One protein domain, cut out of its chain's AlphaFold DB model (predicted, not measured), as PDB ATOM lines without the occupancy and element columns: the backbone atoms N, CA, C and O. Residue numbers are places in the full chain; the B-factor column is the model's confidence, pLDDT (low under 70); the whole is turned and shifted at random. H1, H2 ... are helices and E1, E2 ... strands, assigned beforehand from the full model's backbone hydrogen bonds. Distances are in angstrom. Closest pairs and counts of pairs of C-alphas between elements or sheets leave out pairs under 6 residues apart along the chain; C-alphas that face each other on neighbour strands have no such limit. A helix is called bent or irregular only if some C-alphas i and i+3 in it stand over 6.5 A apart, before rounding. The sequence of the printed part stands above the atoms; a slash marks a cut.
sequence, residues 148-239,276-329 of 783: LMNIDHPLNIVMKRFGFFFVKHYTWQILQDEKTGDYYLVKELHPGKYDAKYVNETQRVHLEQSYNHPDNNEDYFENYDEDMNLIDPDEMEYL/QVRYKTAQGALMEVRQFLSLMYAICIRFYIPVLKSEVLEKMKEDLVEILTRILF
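AT A GLANCE: This is residues 148 to 239 and 276 to 329 of the 783 residues of the protein "VPS9 domain containing protein" of Oxytricha trifallax (UniProt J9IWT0). A small antiparallel sheet, E1 E2 E3, sits at one end of two long helices, H1 and H6, which run side by side in opposite ways; toward their other end H8 packs steeply on H6 and reaches H1 with its last residues, 327 to 328. H2 packs on the sheet, and from it the chain loops out through residues 213 to 219 and 221 to 227, which stick out, before H5 comes back near H1. The printed part has 146 residues, with eight named helices and three named strands in the order H1 E1 E2 E3 H2 H3 H4 H5 H6 H7 H8, mostly helix. It is loose, with a radius of gyration of the C-alphas of 18.9 A, and spans 58 by 41 by 25 A.

IN THESE COORDINATES: The strands are E1, residues 174 to 176, E2, residues 183 to 190, 21.7 A long, and E3, residues 193 to 199, 19.0 A long. H1, residues 154 to 171, runs 26.0 A from C-alpha 154 at (351.164, 306.283, 340.831). H6, residues 282 to 304, runs 33.7 A from C-alpha 282 at (352.283, 327.100, 320.102). H2 is residues 201 to 211, H3 218 to 221, H4 224 to 230, H5 233 to 239 and H7 310 to 315. H8, residues 317 to 328, ends with C-alpha 328 at (350.713, 310.296, 328.234).

HOW THE PARTS SIT: The strands form a meander, each the antiparallel neighbour of the one before. In the hairpin E1 and E2, N 175 and O 184 are 2.8 A apart; in the hairpin E2 and E3, N 187 and O 195 are 2.9 A apart. H2 is on the sheet, and its closest C-alphas to E2 are those of Arg 204 and Tyr 183, 7.8 A apart. H1 only grazes the sheet with residues 167 to 171, and H6 with residues 282 to 285. H1 and H6 touch at a shallow tilt of 7 degrees, opposite ways, closest at the C-alphas of Leu 155 and Cys 300, 7.4 A. H8 touches H6 at a steep tilt of 60 degrees, closest at Val 321 and Tyr 297, C-alphas 6.5 A apart. It touches H1 with residues 327 to 328 alone, closest at the C-alphas of Leu 328 and Met 159, 5.5 A. H5 is close to H1 but not clearly touching, and H7 likewise to H6. H3 and H4 are apart from H1. Every O i to N i+4 pair is within hydrogen-bond range in H1, H2, H5, H6, H7 and H8; H3 is too short for one; H4, irregular but only just with C-alphas 226 and 229 at 6.7 A, has 1 of 3, and 2 of 4 O i to N i+3 pairs.

THE WHOLE: The C-alphas farthest apart, of Thr 202 and Lys 309, are 58.5 A apart. Residues 240 to 275 are not printed, and C-alphas 239 and 276 are 27.2 A apart across the cut. Of the links that are printed whole, none is long. The mean pLDDT of the printed part is 86.2; it is under 70 at residues 214 to 232, 234 to 235, 238 to 239 and 276 to 278.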
ATOM      1  N   LEU A 148     353.624 299.935 334.955       94.56
ATOM      2  CA  LEU A 148     353.416 301.295 334.458       94.56
ATOM      3  C   LEU A 148     352.075 301.454 333.735       94.56
ATOM      4  O   LEU A 148     351.441 302.495 333.869       94.56
ATOM      5  N   MET A 149     351.627 300.436 333.000       94.31
ATOM      6  CA  MET A 149     350.334 300.447 332.307       94.31
ATOM      7  C   MET A 149     349.142 300.220 333.242       94.31
ATOM      8  O   MET A 149     348.010 300.480 332.838       94.31
ATOM      9  N   ASN A 150     349.367 299.765 334.477       95.88
ATOM     10  CA  ASN A 150     348.302 299.664 335.465       95.88
ATOM     11  C   ASN A 150     347.759 301.069 335.781       95.88
ATOM     12  O   ASN A 150     348.529 301.986 336.074       95.88
ATOM     13  N   ILE A 151     346.436 301.224 335.709       93.00
ATOM     14  CA  ILE A 151     345.728 302.487 335.949       93.00
ATOM     15  C   ILE A 151     345.976 302.989 337.378       93.00
ATOM     16  O   ILE A 151     346.153 304.187 337.575       93.00
ATOM     17  N   ASP A 152     346.128 302.076 338.340       94.81
ATOM     18  CA  ASP A 152     346.391 302.394 339.748       94.81
ATOM     19  C   ASP A 152     347.862 302.746 340.022       94.81
ATOM     20  O   ASP A 152     348.244 303.097 341.143       94.81
ATOM     21  N   HIS A 153     348.738 302.623 339.020       95.31
ATOM     22  CA  HIS A 153     350.147 302.921 339.207       95.31
ATOM     23  C   HIS A 153     350.343 304.428 339.432       95.31
ATOM     24  O   HIS A 153     349.943 305.226 338.582       95.31
ATOM     25  N   PRO A 154     351.048 304.862 340.497       94.19
ATOM     26  CA  PRO A 154     351.164 306.283 340.831       94.19
ATOM     27  C   PRO A 154     351.700 307.153 339.688       94.19
ATOM     28  O   PRO A 154     351.235 308.271 339.489       94.19
ATOM     29  N   LEU A 155     352.664 306.643 338.909       94.44
ATOM     30  CA  LEU A 155     353.182 307.376 337.746       94.44
ATOM     31  C   LEU A 155     352.150 307.489 336.621       94.44
ATOM     32  O   LEU A 155     352.085 308.539 335.995       94.44
ATOM     33  N   ASN A 156     351.329 306.461 336.396       95.00
ATOM     34  CA  ASN A 156     350.279 306.491 335.380       95.00
ATOM     35  C   ASN A 156     349.219 307.536 335.742       95.00
ATOM     36  O   ASN A 156     348.941 308.429 334.945       95.00
ATOM     37  N   ILE A 157     348.750 307.520 336.996       93.12
ATOM     38  CA  ILE A 157     347.807 308.510 337.536       93.12
ATOM     39  C   ILE A 157     348.339 309.934 337.333       93.12
ATOM     40  O   ILE A 157     347.628 310.799 336.822       93.12
ATOM     41  N   VAL A 158     349.600 310.194 337.697       93.81
ATOM     42  CA  VAL A 158     350.215 311.517 337.507       93.81
ATOM     43  C   VAL A 158     350.247 311.896 336.026       93.81
ATOM     44  O   VAL A 158     349.872 313.015 335.683       93.81
ATOM     45  N   MET A 159     350.645 310.988 335.136       95.25
ATOM     46  CA  MET A 159     350.717 311.269 333.698       95.25
ATOM     47  C   MET A 159     349.352 311.559 333.087       95.25
ATOM     48  O   MET A 159     349.220 312.563 332.389       95.25
ATOM     49  N   LYS A 160     348.334 310.750 333.393       92.69
ATOM     50  CA  LYS A 160     346.956 310.981 332.945       92.69
ATOM     51  C   LYS A 160     346.432 312.335 333.423       92.69
ATOM     52  O   LYS A 160     345.919 313.113 332.622       92.69
ATOM     53  N   ARG A 161     346.631 312.662 334.706       90.44
ATOM     54  CA  ARG A 161     346.184 313.941 335.287       90.44
ATOM     55  C   ARG A 161     346.866 315.145 334.652       90.44
ATOM     56  O   ARG A 161     346.209 316.145 334.387       90.44
ATOM     57  N   PHE A 162     348.165 315.062 334.380       94.12
ATOM     58  CA  PHE A 162     348.865 316.136 333.678       94.12
ATOM     59  C   PHE A 162     348.490 316.213 332.196       94.12
ATOM     60  O   PHE A 162     348.399 317.315 331.664       94.12
ATOM     61  N   GLY A 163     348.207 315.085 331.541       93.81
ATOM     62  CA  GLY A 163     347.634 315.069 330.195       93.81
ATOM     63  C   GLY A 163     346.312 315.838 330.140       93.81
ATOM     64  O   GLY A 163     346.159 316.736 329.314       93.81
ATOM     65  N   PHE A 164     345.409 315.571 331.088       92.69
ATOM     66  CA  PHE A 164     344.163 316.324 331.251       92.69
ATOM     67  C   PHE A 164     344.410 317.812 331.530       92.69
ATOM     68  O   PHE A 164     343.808 318.677 330.895       92.69
ATOM     69  N   PHE A 165     345.344 318.123 332.435       93.31
ATOM     70  CA  PHE A 165     345.735 319.499 332.717       93.31
ATOM     71  C   PHE A 165     346.196 320.230 331.452       93.31
ATOM     72  O   PHE A 165     345.749 321.347 331.227       93.31
ATOM     73  N   PHE A 166     347.038 319.625 330.607       95.31
ATOM     74  CA  PHE A 166     347.486 320.256 329.362       95.31
ATOM     75  C   PHE A 166     346.337 320.508 328.391       95.31
ATOM     76  O   PHE A 166     346.259 321.599 327.829       95.31
ATOM     77  N   VAL A 167     345.429 319.541 328.229       94.56
ATOM     78  CA  VAL A 167     344.222 319.709 327.410       94.56
ATOM     79  C   VAL A 167     343.408 320.896 327.902       94.56
ATOM     80  O   VAL A 167     343.171 321.823 327.129       94.56
ATOM     81  N   LYS A 168     343.066 320.941 329.192       91.19
ATOM     82  CA  LYS A 168     342.298 322.049 329.772       91.19
ATOM     83  C   LYS A 168     343.051 323.380 329.688       91.19
ATOM     84  O   LYS A 168     342.474 324.400 329.345       91.19
ATOM     85  N   HIS A 169     344.349 323.380 329.968       92.00
ATOM     86  CA  HIS A 169     345.159 324.593 329.993       92.00
ATOM     87  C   HIS A 169     345.286 325.236 328.609       92.00
ATOM     88  O   HIS A 169     345.128 326.447 328.489       92.00
ATOM     89  N   TYR A 170     345.548 324.449 327.562       94.56
ATOM     90  CA  TYR A 170     345.806 324.986 326.222       94.56
ATOM     91  C   TYR A 170     344.558 325.209 325.375       94.56
ATOM     92  O   TYR A 170     344.588 326.042 324.475       94.56
ATOM     93  N   THR A 171     343.451 324.529 325.669       92.00
ATOM     94  CA  THR A 171     342.154 324.844 325.044       92.00
ATOM     95  C   THR A 171     341.595 326.189 325.523       92.00
ATOM     96  O   THR A 171     340.823 326.827 324.816       92.00
ATOM     97  N   TRP A 172     342.044 326.671 326.687       85.50
ATOM     98  CA  TRP A 172     341.640 327.951 327.280       85.50
ATOM     99  C   TRP A 172     342.675 329.061 327.042       85.50
ATOM    100  O   TRP A 172     342.629 330.101 327.688       85.50
ATOM    101  N   GLN A 173     343.644 328.866 326.143       89.69
ATOM    102  CA  GLN A 173     344.668 329.872 325.851       89.69
ATOM    103  C   GLN A 173     344.594 330.369 324.414       89.69
ATOM    104  O   GLN A 173     344.339 329.609 323.480       89.69
ATOM    105  N   ILE A 174     344.873 331.664 324.245       91.56
ATOM    106  CA  ILE A 174     345.185 332.224 322.932       91.56
ATOM    107  C   ILE A 174     346.642 331.888 322.635       91.56
ATOM    108  O   ILE A 174     347.553 332.289 323.368       91.56
ATOM    109  N   LEU A 175     346.844 331.150 321.554       95.50
ATOM    110  CA  LEU A 175     348.144 330.685 321.120       95.50
ATOM    111  C   LEU A 175     348.646 331.522 319.955       95.50
ATOM    112  O   LEU A 175     347.906 331.775 319.010       95.50
ATOM    113  N   GLN A 176     349.908 331.925 320.018       96.06
ATOM    114  CA  GLN A 176     350.568 332.651 318.940       96.06
ATOM    115  C   GLN A 176     351.390 331.687 318.076       96.06
ATOM    116  O   GLN A 176     352.133 330.852 318.606       96.06
ATOM    117  N   ASP A 177     351.288 331.808 316.756       96.56
ATOM    118  CA  ASP A 177     352.267 331.220 315.846       96.56
ATOM    119  C   ASP A 177     353.516 332.111 315.787       96.56
ATOM    120  O   ASP A 177     353.447 333.297 315.478       96.56
ATOM    121  N   GLU A 178     354.678 331.534 316.096       95.38
ATOM    122  CA  GLU A 178     355.952 332.260 316.135       95.38
ATOM    123  C   GLU A 178     356.405 332.731 314.751       95.38
ATOM    124  O   GLU A 178     357.125 333.724 314.660       95.38
ATOM    125  N   LYS A 179     356.018 332.020 313.681       95.12
ATOM    126  CA  LYS A 179     356.447 332.336 312.312       95.12
ATOM    127  C   LYS A 179     355.660 333.505 311.728       95.12
ATOM    128  O   LYS A 179     356.259 334.445 311.213       95.12
ATOM    129  N   THR A 180     354.334 333.429 311.792       95.56
ATOM    130  CA  THR A 180     353.425 334.418 311.190       95.56
ATOM    131  C   THR A 180     353.087 335.567 312.138       95.56
ATOM    132  O   THR A 180     352.800 336.673 311.689       95.56
ATOM    133  N   GLY A 181     353.152 335.331 313.452       95.25
ATOM    134  CA  GLY A 181     352.652 336.249 314.473       95.25
ATOM    135  C   GLY A 181     351.134 336.180 314.673       95.25
ATOM    136  O   GLY A 181     350.622 336.919 315.515       95.25
ATOM    137  N   ASP A 182     350.438 335.303 313.942       96.25
ATOM    138  CA  ASP A 182     348.989 335.128 314.015       96.25
ATOM    139  C   ASP A 182     348.558 334.472 315.334       96.25
ATOM    140  O   ASP A 182     349.306 333.719 315.967       96.25
ATOM    141  N   TYR A 183     347.318 334.745 315.744       96.19
ATOM    142  CA  TYR A 183     346.739 334.225 316.980       96.19
ATOM    143  C   TYR A 183     345.645 333.202 316.689       96.19
ATOM    144  O   TYR A 183     344.816 333.375 315.794       96.19
ATOM    145  N   TYR A 184     345.603 332.150 317.498       96.88
ATOM    146  CA  TYR A 184     344.659 331.051 317.378       96.88
ATOM    147  C   TYR A 184     344.046 330.714 318.730       96.88
ATOM    148  O   TYR A 184     344.704 330.765 319.767       96.88
ATOM    149  N   LEU A 185     342.780 330.317 318.706       95.38
ATOM    150  CA  LEU A 185     342.083 329.725 319.834       95.38
ATOM    151  C   LEU A 185     341.793 328.265 319.503       95.38
ATOM    152  O   LEU A 185     341.129 327.970 318.504       95.38
ATOM    153  N   VAL A 186     342.286 327.354 320.334       96.00
ATOM    154  CA  VAL A 186     342.024 325.924 320.170       96.00
ATOM    155  C   VAL A 186     340.646 325.615 320.737       96.00
ATOM    156  O   VAL A 186     340.406 325.812 321.923       96.00
ATOM    157  N   LYS A 187     339.733 325.133 319.894       94.38
ATOM    158  CA  LYS A 187     338.388 324.723 320.308       94.38
ATOM    159  C   LYS A 187     338.208 323.227 320.119       94.38
ATOM    160  O   LYS A 187     338.641 322.666 319.115       94.38
ATOM    161  N   GLU A 188     337.534 322.602 321.071       93.94
ATOM    162  CA  GLU A 188     337.028 321.244 320.912       93.94
ATOM    163  C   GLU A 188     335.845 321.275 319.935       93.94
ATOM    164  O   GLU A 188     334.904 322.049 320.116       93.94
ATOM    165  N   LEU A 189     335.928 320.513 318.844       92.56
ATOM    166  CA  LEU A 189     334.834 320.377 317.873       92.56
ATOM    167  C   LEU A 189     333.893 319.237 318.267       92.56
ATOM    168  O   LEU A 189     332.676 319.359 318.177       92.56
ATOM    169  N   HIS A 190     334.493 318.128 318.688       90.50
ATOM    170  CA  HIS A 190     333.844 316.926 319.196       90.50
ATOM    171  C   HIS A 190     334.693 316.394 320.351       90.50
ATOM    172  O   HIS A 190     335.892 316.684 320.353       90.50
ATOM    173  N   PRO A 191     334.135 315.578 321.262       91.50
ATOM    174  CA  PRO A 191     334.897 314.969 322.346       91.50
ATOM    175  C   PRO A 191     336.221 314.359 321.856       91.50
ATOM    176  O   PRO A 191     336.233 313.427 321.048       91.50
ATOM    177  N   GLY A 192     337.338 314.940 322.296       89.44
ATOM    178  CA  GLY A 192     338.702 314.542 321.942       89.44
ATOM    179  C   GLY A 192     339.210 314.948 320.558       89.44
ATOM    180  O   GLY A 192     340.277 314.485 320.162       89.44
ATOM    181  N   LYS A 193     338.500 315.813 319.826       94.44
ATOM    182  CA  LYS A 193     338.959 316.408 318.561       94.44
ATOM    183  C   LYS A 193     339.069 317.921 318.673       94.44
ATOM    184  O   LYS A 193     338.067 318.613 318.853       94.44
ATOM    185  N   TYR A 194     340.278 318.427 318.468       96.25
ATOM    186  CA  TYR A 194     340.600 319.846 318.595       96.25
ATOM    187  C   TYR A 194     340.909 320.497 317.250       96.25
ATOM    188  O   TYR A 194     341.542 319.906 316.376       96.25
ATOM    189  N   ASP A 195     340.508 321.755 317.110       96.19
ATOM    190  CA  ASP A 195     340.740 322.568 315.923       96.19
ATOM    191  C   ASP A 195     341.218 323.968 316.312       96.19
ATOM    192  O   ASP A 195     340.754 324.552 317.294       96.19
ATOM    193  N   ALA A 196     342.168 324.511 315.556       96.31
ATOM    194  CA  ALA A 196     342.689 325.855 315.777       96.31
ATOM    195  C   ALA A 196     341.876 326.865 314.963       96.31
ATOM    196  O   ALA A 196     341.918 326.845 313.732       96.31
ATOM    197  N   LYS A 197     341.165 327.770 315.644       96.44
ATOM    198  CA  LYS A 197     340.419 328.866 315.015       96.44
ATOM    199  C   LYS A 197     341.244 330.145 315.044       96.44
ATOM    200  O   LYS A 197     341.660 330.568 316.117       96.44
ATOM    201  N   TYR A 198     341.450 330.755 313.882       96.69
ATOM    202  CA  TYR A 198     342.119 332.052 313.767       96.69
ATOM    203  C   TYR A 198     341.368 333.134 314.560       96.69
ATOM    204  O   TYR A 198     340.137 333.197 314.519       96.69
ATOM    205  N   VAL A 199     342.119 333.972 315.269       95.69
ATOM    206  CA  VAL A 199     341.631 335.076 316.098       95.69
ATOM    207  C   VAL A 199     342.164 336.373 315.507       95.69
ATOM    208  O   VAL A 199     343.361 336.643 315.560       95.69
ATOM    209  N   ASN A 200     341.274 337.193 314.950       95.88
ATOM    210  CA  ASN A 200     341.666 338.509 314.450       95.88
ATOM    211  C   ASN A 200     341.940 339.493 315.604       95.88
ATOM    212  O   ASN A 200     341.549 339.258 316.744       95.88
ATOM    213  N   GLU A 201     342.567 340.629 315.301       94.00
ATOM    214  CA  GLU A 201     342.962 341.623 316.310       94.00
ATOM    215  C   GLU A 201     341.785 342.144 317.156       94.00
ATOM    216  O   GLU A 201     341.900 342.304 318.368       94.00
ATOM    217  N   THR A 202     340.612 342.359 316.555       94.12
ATOM    218  CA  THR A 202     339.420 342.818 317.288       94.12
ATOM    219  C   THR A 202     338.897 341.751 318.252       94.12
ATOM    220  O   THR A 202     338.562 342.059 319.394       94.12
ATOM    221  N   GLN A 203     338.854 340.490 317.813       92.62
ATOM    222  CA  GLN A 203     338.501 339.343 318.651       92.62
ATOM    223  C   GLN A 203     339.532 339.134 319.755       92.62
ATOM    224  O   GLN A 203     339.152 338.833 320.880       92.62
ATOM    225  N   ARG A 204     340.819 339.330 319.454       91.50
ATOM    226  CA  ARG A 204     341.918 339.245 320.416       91.50
ATOM    227  C   ARG A 204     341.711 340.232 321.560       91.50
ATOM    228  O   ARG A 204     341.683 339.803 322.708       91.50
ATOM    229  N   VAL A 205     341.474 341.508 321.246       90.00
ATOM    230  CA  VAL A 205     341.215 342.558 322.248       90.00
ATOM    231  C   VAL A 205     339.956 342.260 323.064       90.00
ATOM    232  O   VAL A 205     339.953 342.441 324.280       90.00
ATOM    233  N   HIS A 206     338.889 341.767 322.429       88.62
ATOM    234  CA  HIS A 206     337.678 341.378 323.151       88.62
ATOM    235  C   HIS A 206     337.936 340.203 324.103       88.62
ATOM    236  O   HIS A 206     337.497 340.234 325.248       88.62
ATOM    237  N   LEU A 207     338.654 339.171 323.655       86.81
ATOM    238  CA  LEU A 207     339.009 338.032 324.498       86.81
ATOM    239  C   LEU A 207     339.894 338.475 325.670       86.81
ATOM    240  O   LEU A 207     339.626 338.078 326.799       86.81
ATOM    241  N   GLU A 208     340.887 339.340 325.441       85.00
ATOM    242  CA  GLU A 208     341.704 339.935 326.511       85.00
ATOM    243  C   GLU A 208     340.846 340.678 327.547       85.00
ATOM    244  O   GLU A 208     341.059 340.527 328.749       85.00
ATOM    245  N   GLN A 209     339.862 341.463 327.098       85.88
ATOM    246  CA  GLN A 209     338.940 342.175 327.988       85.88
ATOM    247  C   GLN A 209     338.067 341.213 328.800       85.88
ATOM    248  O   GLN A 209     337.865 341.451 329.991       85.88
ATOM    249  N   SER A 210     337.606 340.114 328.196       82.31
ATOM    250  CA  SER A 210     336.863 339.060 328.895       82.31
ATOM    251  C   SER A 210     337.721 338.355 329.955       82.31
ATOM    252  O   SER A 210     337.239 338.100 331.054       82.31
ATOM    253  N   TYR A 211     339.008 338.096 329.695       77.06
ATOM    254  CA  TYR A 211     339.906 337.468 330.680       77.06
ATOM    255  C   TYR A 211     340.163 338.334 331.920       77.06
ATOM    256  O   TYR A 211     340.334 337.793 333.011       77.06
ATOM    257  N   ASN A 212     340.151 339.660 331.779       74.50
ATOM    258  CA  ASN A 212     340.399 340.590 332.887       74.50
ATOM    259  C   ASN A 212     339.207 340.737 333.857       74.50
ATOM    260  O   ASN A 212     339.340 341.393 334.890       74.50
ATOM    261  N   HIS A 213     338.053 340.132 333.551       72.56
ATOM    262  CA  HIS A 213     336.867 340.115 334.410       72.56
ATOM    263  C   HIS A 213     336.468 338.671 334.762       72.56
ATOM    264  O   HIS A 213     335.472 338.168 334.242       72.56
ATOM    265  N   PRO A 214     337.230 337.988 335.644       59.22
ATOM    266  CA  PRO A 214     336.970 336.591 336.005       59.22
ATOM    267  C   PRO A 214     335.564 336.374 336.583       59.22
ATOM    268  O   PRO A 214     334.979 335.328 336.329       59.22
ATOM    269  N   ASP A 215     334.998 337.382 337.254       63.94
ATOM    270  CA  ASP A 215     333.671 337.319 337.885       63.94
ATOM    271  C   ASP A 215     332.495 337.242 336.885       63.94
ATOM    272  O   ASP A 215     331.383 336.938 337.291       63.94
ATOM    273  N   ASN A 216     332.722 337.497 335.586       55.91
ATOM    274  CA  ASN A 216     331.696 337.395 334.532       55.91
ATOM    275  C   ASN A 216     331.960 336.252 333.532       55.91
ATOM    276  O   ASN A 216     331.205 336.088 332.575       55.91
ATOM    277  N   ASN A 217     333.042 335.483 333.700       51.53
ATOM    278  CA  ASN A 217     333.364 334.371 332.797       51.53
ATOM    279  C   ASN A 217     332.610 333.078 333.136       51.53
ATOM    280  O   ASN A 217     332.776 332.098 332.416       51.53
ATOM    281  N   GLU A 218     331.772 333.064 334.173       52.47
ATOM    282  CA  GLU A 218     330.821 331.970 334.378       52.47
ATOM    283  C   GLU A 218     329.837 331.904 333.183       52.47
ATOM    284  O   GLU A 218     329.803 330.893 332.488       52.47
ATOM    285  N   ASP A 219     329.226 333.016 332.757       48.31
ATOM    286  CA  ASP A 219     328.202 333.018 331.688       48.31
ATOM    287  C   ASP A 219     328.680 332.579 330.278       48.31
ATOM    288  O   ASP A 219     327.887 332.082 329.477       48.31
ATOM    289  N   TYR A 220     329.958 332.766 329.909       47.72
ATOM    290  CA  TYR A 220     330.453 332.365 328.571       47.72
ATOM    291  C   TYR A 220     330.885 330.888 328.511       47.72
ATOM    292  O   TYR A 220     331.067 330.338 327.421       47.72
ATOM    293  N   PHE A 221     331.046 330.244 329.672       50.50
ATOM    294  CA  PHE A 221     331.549 328.875 329.808       50.50
ATOM    295  C   PHE A 221     330.610 327.945 330.612       50.50
ATOM    296  O   PHE A 221     330.873 326.746 330.668       50.50
ATOM    297  N   GLU A 222     329.495 328.447 331.157       45.78
ATOM    298  CA  GLU A 222     328.509 327.715 331.977       45.78
ATOM    299  C   GLU A 222     327.713 326.621 331.244       45.78
ATOM    300  O   GLU A 222     327.086 325.783 331.885       45.78
ATOM    301  N   ASN A 223     327.814 326.508 329.916       47.81
ATOM    302  CA  ASN A 223     327.261 325.340 329.210       47.81
ATOM    303  C   ASN A 223     328.014 324.021 329.504       47.81
ATOM    304  O   ASN A 223     327.631 322.978 328.984       47.81
ATOM    305  N   TYR A 224     329.062 324.036 330.337       47.38
ATOM    306  CA  TYR A 224     329.749 322.819 330.790       47.38
ATOM    307  C   TYR A 224     328.970 322.010 331.840       47.38
ATOM    308  O   TYR A 224     329.197 320.804 331.949       47.38
ATOM    309  N   ASP A 225     328.044 322.619 332.586       47.50
ATOM    310  CA  ASP A 225     327.275 321.888 333.603       47.50
ATOM    311  C   ASP A 225     326.215 320.957 332.987       47.50
ATOM    312  O   ASP A 225     325.837 319.959 333.602       47.50
ATOM    313  N   GLU A 226     325.790 321.197 331.742       52.28
ATOM    314  CA  GLU A 226     324.931 320.257 331.006       52.28
ATOM    315  C   GLU A 226     325.718 319.049 330.454       52.28
ATOM    316  O   GLU A 226     325.182 317.936 330.406       52.28
ATOM    317  N   ASP A 227     327.011 319.222 330.152       47.88
ATOM    318  CA  ASP A 227     327.919 318.155 329.699       47.88
ATOM    319  C   ASP A 227     328.474 317.290 330.852       47.88
ATOM    320  O   ASP A 227     329.048 316.224 330.609       47.88
ATOM    321  N   MET A 228     328.226 317.667 332.117       47.78
ATOM    322  CA  MET A 228     328.599 316.881 333.306       47.78
ATOM    323  C   MET A 228     328.028 315.451 333.302       47.78
ATOM    324  O   MET A 228     328.617 314.539 333.881       47.78
ATOM    325  N   ASN A 229     326.912 315.221 332.603       52.09
ATOM    326  CA  ASN A 229     326.290 313.897 332.483       52.09
ATOM    327  C   ASN A 229     326.973 312.970 331.452       52.09
ATOM    328  O   ASN A 229     326.622 311.792 331.377       52.09
ATOM    329  N   LEU A 230     327.932 313.477 330.668       55.25
ATOM    330  CA  LEU A 230     328.734 312.725 329.690       55.25
ATOM    331  C   LEU A 230     330.213 312.604 330.085       55.25
ATOM    332  O   LEU A 230     331.023 312.105 329.300       55.25
ATOM    333  N   ILE A 231     330.567 313.040 331.294       56.81
ATOM    334  CA  ILE A 231     331.938 312.989 331.788       56.81
ATOM    335  C   ILE A 231     332.388 311.533 331.911       56.81
ATOM    336  O   ILE A 231     331.771 310.716 332.596       56.81
ATOM    337  N   ASP A 232     333.493 311.232 331.229       67.69
ATOM    338  CA  ASP A 232     334.222 309.974 331.354       67.69
ATOM    339  C   ASP A 232     334.496 309.707 332.849       67.69
ATOM    340  O   ASP A 232     334.973 310.614 333.535       67.69
ATOM    341  N   PRO A 233     334.195 308.516 333.396       72.38
ATOM    342  CA  PRO A 233     334.489 308.175 334.787       72.38
ATOM    343  C   PRO A 233     335.896 308.583 335.262       72.38
ATOM    344  O   PRO A 233     336.040 309.034 336.398       72.38
ATOM    345  N   ASP A 234     336.909 308.520 334.385       60.94
ATOM    346  CA  ASP A 234     338.287 308.962 334.668       60.94
ATOM    347  C   ASP A 234     338.378 310.484 334.971       60.94
ATOM    348  O   ASP A 234     339.210 310.940 335.760       60.94
ATOM    349  N   GLU A 235     337.529 311.296 334.340       64.12
ATOM    350  CA  GLU A 235     337.448 312.753 334.508       64.12
ATOM    351  C   GLU A 235     336.583 313.131 335.724       64.12
ATOM    352  O   GLU A 235     336.906 314.076 336.450       64.12
ATOM    353  N   MET A 236     335.564 312.322 336.033       72.00
ATOM    354  CA  MET A 236     334.781 312.441 337.265       72.00
ATOM    355  C   MET A 236     335.639 312.140 338.500       72.00
ATOM    356  O   MET A 236     335.620 312.919 339.448       72.00
ATOM    357  N   GLU A 237     336.475 311.095 338.465       71.44
ATOM    358  CA  GLU A 237     337.413 310.774 339.551       71.44
ATOM    359  C   GLU A 237     338.416 311.916 339.800       71.44
ATOM    360  O   GLU A 237     338.823 312.179 340.934       71.44
ATOM    361  N   TYR A 238     338.815 312.650 338.755       62.00
ATOM    362  CA  TYR A 238     339.668 313.828 338.904       62.00
ATOM    363  C   TYR A 238     338.954 314.975 339.629       62.00
ATOM    364  O   TYR A 238     339.523 315.563 340.556       62.00
ATOM    365  N   LEU A 239     337.721 315.289 339.224       62.69
ATOM    366  CA  LEU A 239     336.906 316.319 339.869       62.69
ATOM    367  C   LEU A 239     336.574 315.933 341.314       62.69
ATOM    368  O   LEU A 239     336.713 316.766 342.208       62.69
ATOM    369  N   GLN A 276     348.408 339.323 333.551       55.88
ATOM    370  CA  GLN A 276     348.529 339.638 332.143       55.88
ATOM    371  C   GLN A 276     348.218 338.368 331.357       55.88
ATOM    372  O   GLN A 276     348.848 337.335 331.582       55.88
ATOM    373  N   VAL A 277     347.265 338.459 330.427       56.44
ATOM    374  CA  VAL A 277     346.997 337.447 329.401       56.44
ATOM    375  C   VAL A 277     348.315 337.158 328.682       56.44
ATOM    376  O   VAL A 277     348.702 337.842 327.738       56.44
ATOM    377  N   ARG A 278     349.082 336.190 329.190       65.44
ATOM    378  CA  ARG A 278     350.346 335.802 328.583       65.44
ATOM    379  C   ARG A 278     349.985 334.931 327.403       65.44
ATOM    380  O   ARG A 278     349.729 333.738 327.558       65.44
ATOM    381  N   TYR A 279     349.969 335.555 326.232       83.81
ATOM    382  CA  TYR A 279     350.071 334.840 324.974       83.81
ATOM    383  C   TYR A 279     351.180 333.817 325.082       83.81
ATOM    384  O   TYR A 279     352.306 334.127 325.486       83.81
ATOM    385  N   LYS A 280     350.832 332.585 324.749       92.06
ATOM    386  CA  LYS A 280     351.788 331.503 324.724       92.06
ATOM    387  C   LYS A 280     351.985 331.086 323.293       92.06
ATOM    388  O   LYS A 280     351.029 330.947 322.540       92.06
ATOM    389  N   THR A 281     353.231 330.907 322.903       95.88
ATOM    390  CA  THR A 281     353.502 330.427 321.559       95.88
ATOM    391  C   THR A 281     353.119 328.953 321.465       95.88
ATOM    392  O   THR A 281     353.278 328.198 322.432       95.88
ATOM    393  N   ALA A 282     352.613 328.512 320.312       96.81
ATOM    394  CA  ALA A 282     352.283 327.100 320.102       96.81
ATOM    395  C   ALA A 282     353.522 326.201 320.300       96.81
ATOM    396  O   ALA A 282     353.439 325.147 320.932       96.81
ATOM    397  N   GLN A 283     354.701 326.664 319.871       97.12
ATOM    398  CA  GLN A 283     355.969 325.981 320.134       97.12
ATOM    399  C   GLN A 283     356.307 325.952 321.633       97.12
ATOM    400  O   GLN A 283     356.759 324.924 322.138       97.12
ATOM    401  N   GLY A 284     356.053 327.036 322.370       95.94
ATOM    402  CA  GLY A 284     356.200 327.080 323.825       95.94
ATOM    403  C   GLY A 284     355.314 326.052 324.533       95.94
ATOM    404  O   GLY A 284     355.775 325.368 325.447       95.94
ATOM    405  N   ALA A 285     354.074 325.872 324.069       96.50
ATOM    406  CA  ALA A 285     353.175 324.838 324.575       96.50
ATOM    407  C   ALA A 285     353.722 323.418 324.333       96.50
ATOM    408  O   ALA A 285     353.791 322.614 325.266       96.50
ATOM    409  N   LEU A 286     354.194 323.126 323.114       97.44
ATOM    410  CA  LEU A 286     354.832 321.844 322.776       97.44
ATOM    411  C   LEU A 286     356.064 321.568 323.655       97.44
ATOM    412  O   LEU A 286     356.236 320.463 324.178       97.44
ATOM    413  N   MET A 287     356.898 322.589 323.865       96.62
ATOM    414  CA  MET A 287     358.103 322.511 324.690       96.62
ATOM    415  C   MET A 287     357.802 322.135 326.141       96.62
ATOM    416  O   MET A 287     358.552 321.355 326.728       96.62
ATOM    417  N   GLU A 288     356.723 322.647 326.726       96.31
ATOM    418  CA  GLU A 288     356.337 322.300 328.096       96.31
ATOM    419  C   GLU A 288     355.875 320.853 328.231       96.31
ATOM    420  O   GLU A 288     356.285 320.165 329.167       96.31
ATOM    421  N   VAL A 289     355.090 320.350 327.274       97.06
ATOM    422  CA  VAL A 289     354.671 318.940 327.271       97.06
ATOM    423  C   VAL A 289     355.889 318.027 327.115       97.06
ATOM    424  O   VAL A 289     356.019 317.022 327.818       97.06
ATOM    425  N   ARG A 290     356.855 318.415 326.274       96.50
ATOM    426  CA  ARG A 290     358.129 317.700 326.111       96.50
ATOM    427  C   ARG A 290     358.980 317.715 327.384       96.50
ATOM    428  O   ARG A 290     359.563 316.694 327.760       96.50
ATOM    429  N   GLN A 291     359.053 318.855 328.072       96.38
ATOM    430  CA  GLN A 291     359.739 318.972 329.363       96.38
ATOM    431  C   GLN A 291     359.069 318.109 330.432       96.38
ATOM    432  O   GLN A 291     359.768 317.442 331.196       96.38
ATOM    433  N   PHE A 292     357.736 318.067 330.455       97.12
ATOM    434  CA  PHE A 292     356.985 317.203 331.356       97.12
ATOM    435  C   PHE A 292     357.274 315.724 331.098       97.12
ATOM    436  O   PHE A 292     357.614 315.004 332.034       97.12
ATOM    437  N   LEU A 293     357.240 315.272 329.841       96.56
ATOM    438  CA  LEU A 293     357.594 313.894 329.491       96.56
ATOM    439  C   LEU A 293     359.022 313.543 329.944       96.56
ATOM    440  O   LEU A 293     359.247 312.490 330.540       96.56
ATOM    441  N   SER A 294     359.974 314.454 329.731       95.88
ATOM    442  CA  SER A 294     361.367 314.289 330.172       95.88
ATOM    443  C   SER A 294     361.482 314.192 331.699       95.88
ATOM    444  O   SER A 294     362.242 313.377 332.227       95.88
ATOM    445  N   LEU A 295     360.703 314.999 332.427       96.69
ATOM    446  CA  LEU A 295     360.616 314.945 333.884       96.69
ATOM    447  C   LEU A 295     360.018 313.614 334.355       96.69
ATOM    448  O   LEU A 295     360.560 313.002 335.274       96.69
ATOM    449  N   MET A 296     358.952 313.138 333.710       96.50
ATOM    450  CA  MET A 296     358.319 311.858 334.035       96.50
ATOM    451  C   MET A 296     359.248 310.678 333.782       96.50
ATOM    452  O   MET A 296     359.317 309.777 334.615       96.50
ATOM    453  N   TYR A 297     360.034 310.716 332.707       96.25
ATOM    454  CA  TYR A 297     361.095 309.741 332.479       96.25
ATOM    455  C   TYR A 297     362.128 309.753 333.613       96.25
ATOM    456  O   TYR A 297     362.408 308.711 334.206       96.25
ATOM    457  N   ALA A 298     362.627 310.928 334.008       95.19
ATOM    458  CA  ALA A 298     363.577 311.032 335.116       95.19
ATOM    459  C   ALA A 298     362.996 310.521 336.451       95.19
ATOM    460  O   ALA A 298     363.710 309.894 337.237       95.19
ATOM    461  N   ILE A 299     361.709 310.769 336.717       96.44
ATOM    462  CA  ILE A 299     361.006 310.241 337.895       96.44
ATOM    463  C   ILE A 299     360.872 308.719 337.800       96.44
ATOM    464  O   ILE A 299     361.149 308.042 338.787       96.44
ATOM    465  N   CYS A 300     360.509 308.180 336.635       95.81
ATOM    466  CA  CYS A 300     360.396 306.743 336.389       95.81
ATOM    467  C   CYS A 300     361.717 306.018 336.682       95.81
ATOM    468  O   CYS A 300     361.747 305.080 337.479       95.81
ATOM    469  N   ILE A 301     362.835 306.524 336.154       95.25
ATOM    470  CA  ILE A 301     364.168 305.976 336.438       95.25
ATOM    471  C   ILE A 301     364.460 305.996 337.943       95.25
ATOM    472  O   ILE A 301     364.861 304.983 338.513       95.25
ATOM    473  N   ARG A 302     364.201 307.114 338.631       94.94
ATOM    474  CA  ARG A 302     364.408 307.201 340.088       94.94
ATOM    475  C   ARG A 302     363.499 306.277 340.889       94.94
ATOM    476  O   ARG A 302     363.918 305.806 341.941       94.94
ATOM    477  N   PHE A 303     362.280 306.042 340.418       94.31
ATOM    478  CA  PHE A 303     361.321 305.153 341.060       94.31
ATOM    479  C   PHE A 303     361.816 303.702 341.044       94.31
ATOM    480  O   PHE A 303     361.686 303.005 342.048       94.31
ATOM    481  N   TYR A 304     362.456 303.277 339.949       95.00
ATOM    482  CA  TYR A 304     362.921 301.899 339.772       95.00
ATOM    483  C   TYR A 304     364.402 301.653 340.110       95.00
ATOM    484  O   TYR A 304     364.775 300.506 340.339       95.00
ATOM    485  N   ILE A 305     365.242 302.686 340.244       95.69
ATOM    486  CA  ILE A 305     366.648 302.558 340.698       95.69
ATOM    487  C   ILE A 305     366.822 301.732 341.993       95.69
ATOM    488  O   ILE A 305     367.781 300.970 342.077       95.69
ATOM    489  N   PRO A 306     365.955 301.833 343.022       96.19
ATOM    490  CA  PRO A 306     366.117 301.039 344.242       96.19
ATOM    491  C   PRO A 306     365.950 299.530 344.036       96.19
ATOM    492  O   PRO A 306     366.433 298.750 344.855       96.19
ATOM    493  N   VAL A 307     365.241 299.124 342.980       93.69
ATOM    494  CA  VAL A 307     364.926 297.721 342.688       93.69
ATOM    495  C   VAL A 307     365.709 297.175 341.493       93.69
ATOM    496  O   VAL A 307     365.882 295.962 341.401       93.69
ATOM    497  N   LEU A 308     366.241 298.044 340.624       94.31
ATOM    498  CA  LEU A 308     366.963 297.684 339.404       94.31
ATOM    499  C   LEU A 308     368.366 298.279 339.345       94.31
ATOM    500  O   LEU A 308     368.614 299.409 339.754       94.31
ATOM    501  N   LYS A 309     369.294 297.528 338.746       94.62
ATOM    502  CA  LYS A 309     370.630 298.045 338.436       94.62
ATOM    503  C   LYS A 309     370.531 299.149 337.379       94.62
ATOM    504  O   LYS A 309     369.803 299.005 336.400       94.62
ATOM    505  N   SER A 310     371.328 300.206 337.538       93.88
ATOM    506  CA  SER A 310     371.346 301.344 336.606       93.88
ATOM    507  C   SER A 310     371.671 300.938 335.165       93.88
ATOM    508  O   SER A 310     371.093 301.490 334.240       93.88
ATOM    509  N   GLU A 311     372.561 299.964 334.971       93.75
ATOM    510  CA  GLU A 311     372.938 299.452 333.642       93.75
ATOM    511  C   GLU A 311     371.743 298.838 332.904       93.75
ATOM    512  O   GLU A 311     371.570 299.045 331.710       93.75
ATOM    513  N   VAL A 312     370.885 298.117 333.631       93.31
ATOM    514  CA  VAL A 312     369.677 297.489 333.082       93.31
ATOM    515  C   VAL A 312     368.656 298.554 332.678       93.31
ATOM    516  O   VAL A 312     368.054 298.462 331.614       93.31
ATOM    517  N   LEU A 313     368.495 299.593 333.502       92.81
ATOM    518  CA  LEU A 313     367.616 300.725 333.197       92.81
ATOM    519  C   LEU A 313     368.090 301.531 331.982       92.81
ATOM    520  O   LEU A 313     367.252 301.983 331.205       92.81
ATOM    521  N   GLU A 314     369.403 301.690 331.802       90.94
ATOM    522  CA  GLU A 314     369.951 302.377 330.628       90.94
ATOM    523  C   GLU A 314     369.658 301.594 329.344       90.94
ATOM    524  O   GLU A 314     369.241 302.191 328.355       90.94
ATOM    525  N   LYS A 315     369.763 300.258 329.378       90.56
ATOM    526  CA  LYS A 315     369.379 299.396 328.245       90.56
ATOM    527  C   LYS A 315     367.893 299.513 327.892       90.56
ATOM    528  O   LYS A 315     367.541 299.459 326.725       90.56
ATOM    529  N   MET A 316     367.022 299.715 328.883       93.25
ATOM    530  CA  MET A 316     365.566 299.857 328.697       93.25
ATOM    531  C   MET A 316     365.103 301.292 328.418       93.25
ATOM    532  O   MET A 316     363.901 301.557 328.382       93.25
ATOM    533  N   LYS A 317     366.018 302.254 328.285       92.69
ATOM    534  CA  LYS A 317     365.685 303.683 328.235       92.69
ATOM    535  C   LYS A 317     364.659 304.028 327.161       92.69
ATOM    536  O   LYS A 317     363.686 304.715 327.466       92.69
ATOM    537  N   GLU A 318     364.871 303.564 325.935       91.56
ATOM    538  CA  GLU A 318     363.992 303.877 324.804       91.56
ATOM    539  C   GLU A 318     362.619 303.221 324.963       91.56
ATOM    540  O   GLU A 318     361.595 303.882 324.782       91.56
ATOM    541  N   ASP A 319     362.587 301.968 325.420       93.00
ATOM    542  CA  ASP A 319     361.338 301.250 325.660       93.00
ATOM    543  C   ASP A 319     360.523 301.881 326.809       93.00
ATOM    544  O   ASP A 319     359.293 301.958 326.757       93.00
ATOM    545  N   LEU A 320     361.195 302.396 327.846       95.12
ATOM    546  CA  LEU A 320     360.554 303.154 328.922       95.12
ATOM    547  C   LEU A 320     359.987 304.482 328.412       95.12
ATOM    548  O   LEU A 320     358.867 304.837 328.779       95.12
ATOM    549  N   VAL A 321     360.713 305.214 327.562       94.75
ATOM    550  CA  VAL A 321     360.187 306.437 326.932       94.75
ATOM    551  C   VAL A 321     358.976 306.111 326.053       94.75
ATOM    552  O   VAL A 321     357.979 306.834 326.099       94.75
ATOM    553  N   GLU A 322     358.994 304.999 325.320       95.00
ATOM    554  CA  GLU A 322     357.835 304.547 324.550       95.00
ATOM    555  C   GLU A 322     356.626 304.249 325.455       95.00
ATOM    556  O   GLU A 322     355.511 304.695 325.176       95.00
ATOM    557  N   ILE A 323     356.817 303.540 326.569       96.38
ATOM    558  CA  ILE A 323     355.729 303.276 327.522       96.38
ATOM    559  C   ILE A 323     355.156 304.585 328.064       96.38
ATOM    560  O   ILE A 323     353.941 304.770 328.067       96.38
ATOM    561  N   LEU A 324     356.020 305.506 328.489       96.50
ATOM    562  CA  LEU A 324     355.603 306.792 329.040       96.50
ATOM    563  C   LEU A 324     354.862 307.631 327.994       96.50
ATOM    564  O   LEU A 324     353.805 308.179 328.291       96.50
ATOM    565  N   THR A 325     355.345 307.690 326.753       96.38
ATOM    566  CA  THR A 325     354.611 308.363 325.671       96.38
ATOM    567  C   THR A 325     353.248 307.709 325.438       96.38
ATOM    568  O   THR A 325     352.261 308.421 325.306       96.38
ATOM    569  N   ARG A 326     353.139 306.376 325.475       96.06
ATOM    570  CA  ARG A 326     351.856 305.670 325.300       96.06
ATOM    571  C   ARG A 326     350.874 305.929 326.446       96.06
ATOM    572  O   ARG A 326     349.680 305.991 326.190       96.06
ATOM    573  N   ILE A 327     351.362 306.113 327.671       96.19
ATOM    574  CA  ILE A 327     350.529 306.495 328.821       96.19
ATOM    575  C   ILE A 327     350.086 307.960 328.718       96.19
ATOM    576  O   ILE A 327     348.941 308.279 329.024       96.19
ATOM    577  N   LEU A 328     350.987 308.859 328.304       96.88
ATOM    578  CA  LEU A 328     350.713 310.296 328.234       96.88
ATOM    579  C   LEU A 328     349.718 310.641 327.121       96.88
ATOM    580  O   LEU A 328     348.779 311.404 327.335       96.88
ATOM    581  N   PHE A 329     349.958 310.112 325.921       96.94
ATOM    582  CA  PHE A 329     349.251 310.468 324.696       96.94
ATOM    583  C   PHE A 329     347.966 309.650 324.533       96.94
ATOM    584  O   PHE A 329     347.926 308.659 323.803       96.94
TER     585      PHE A 329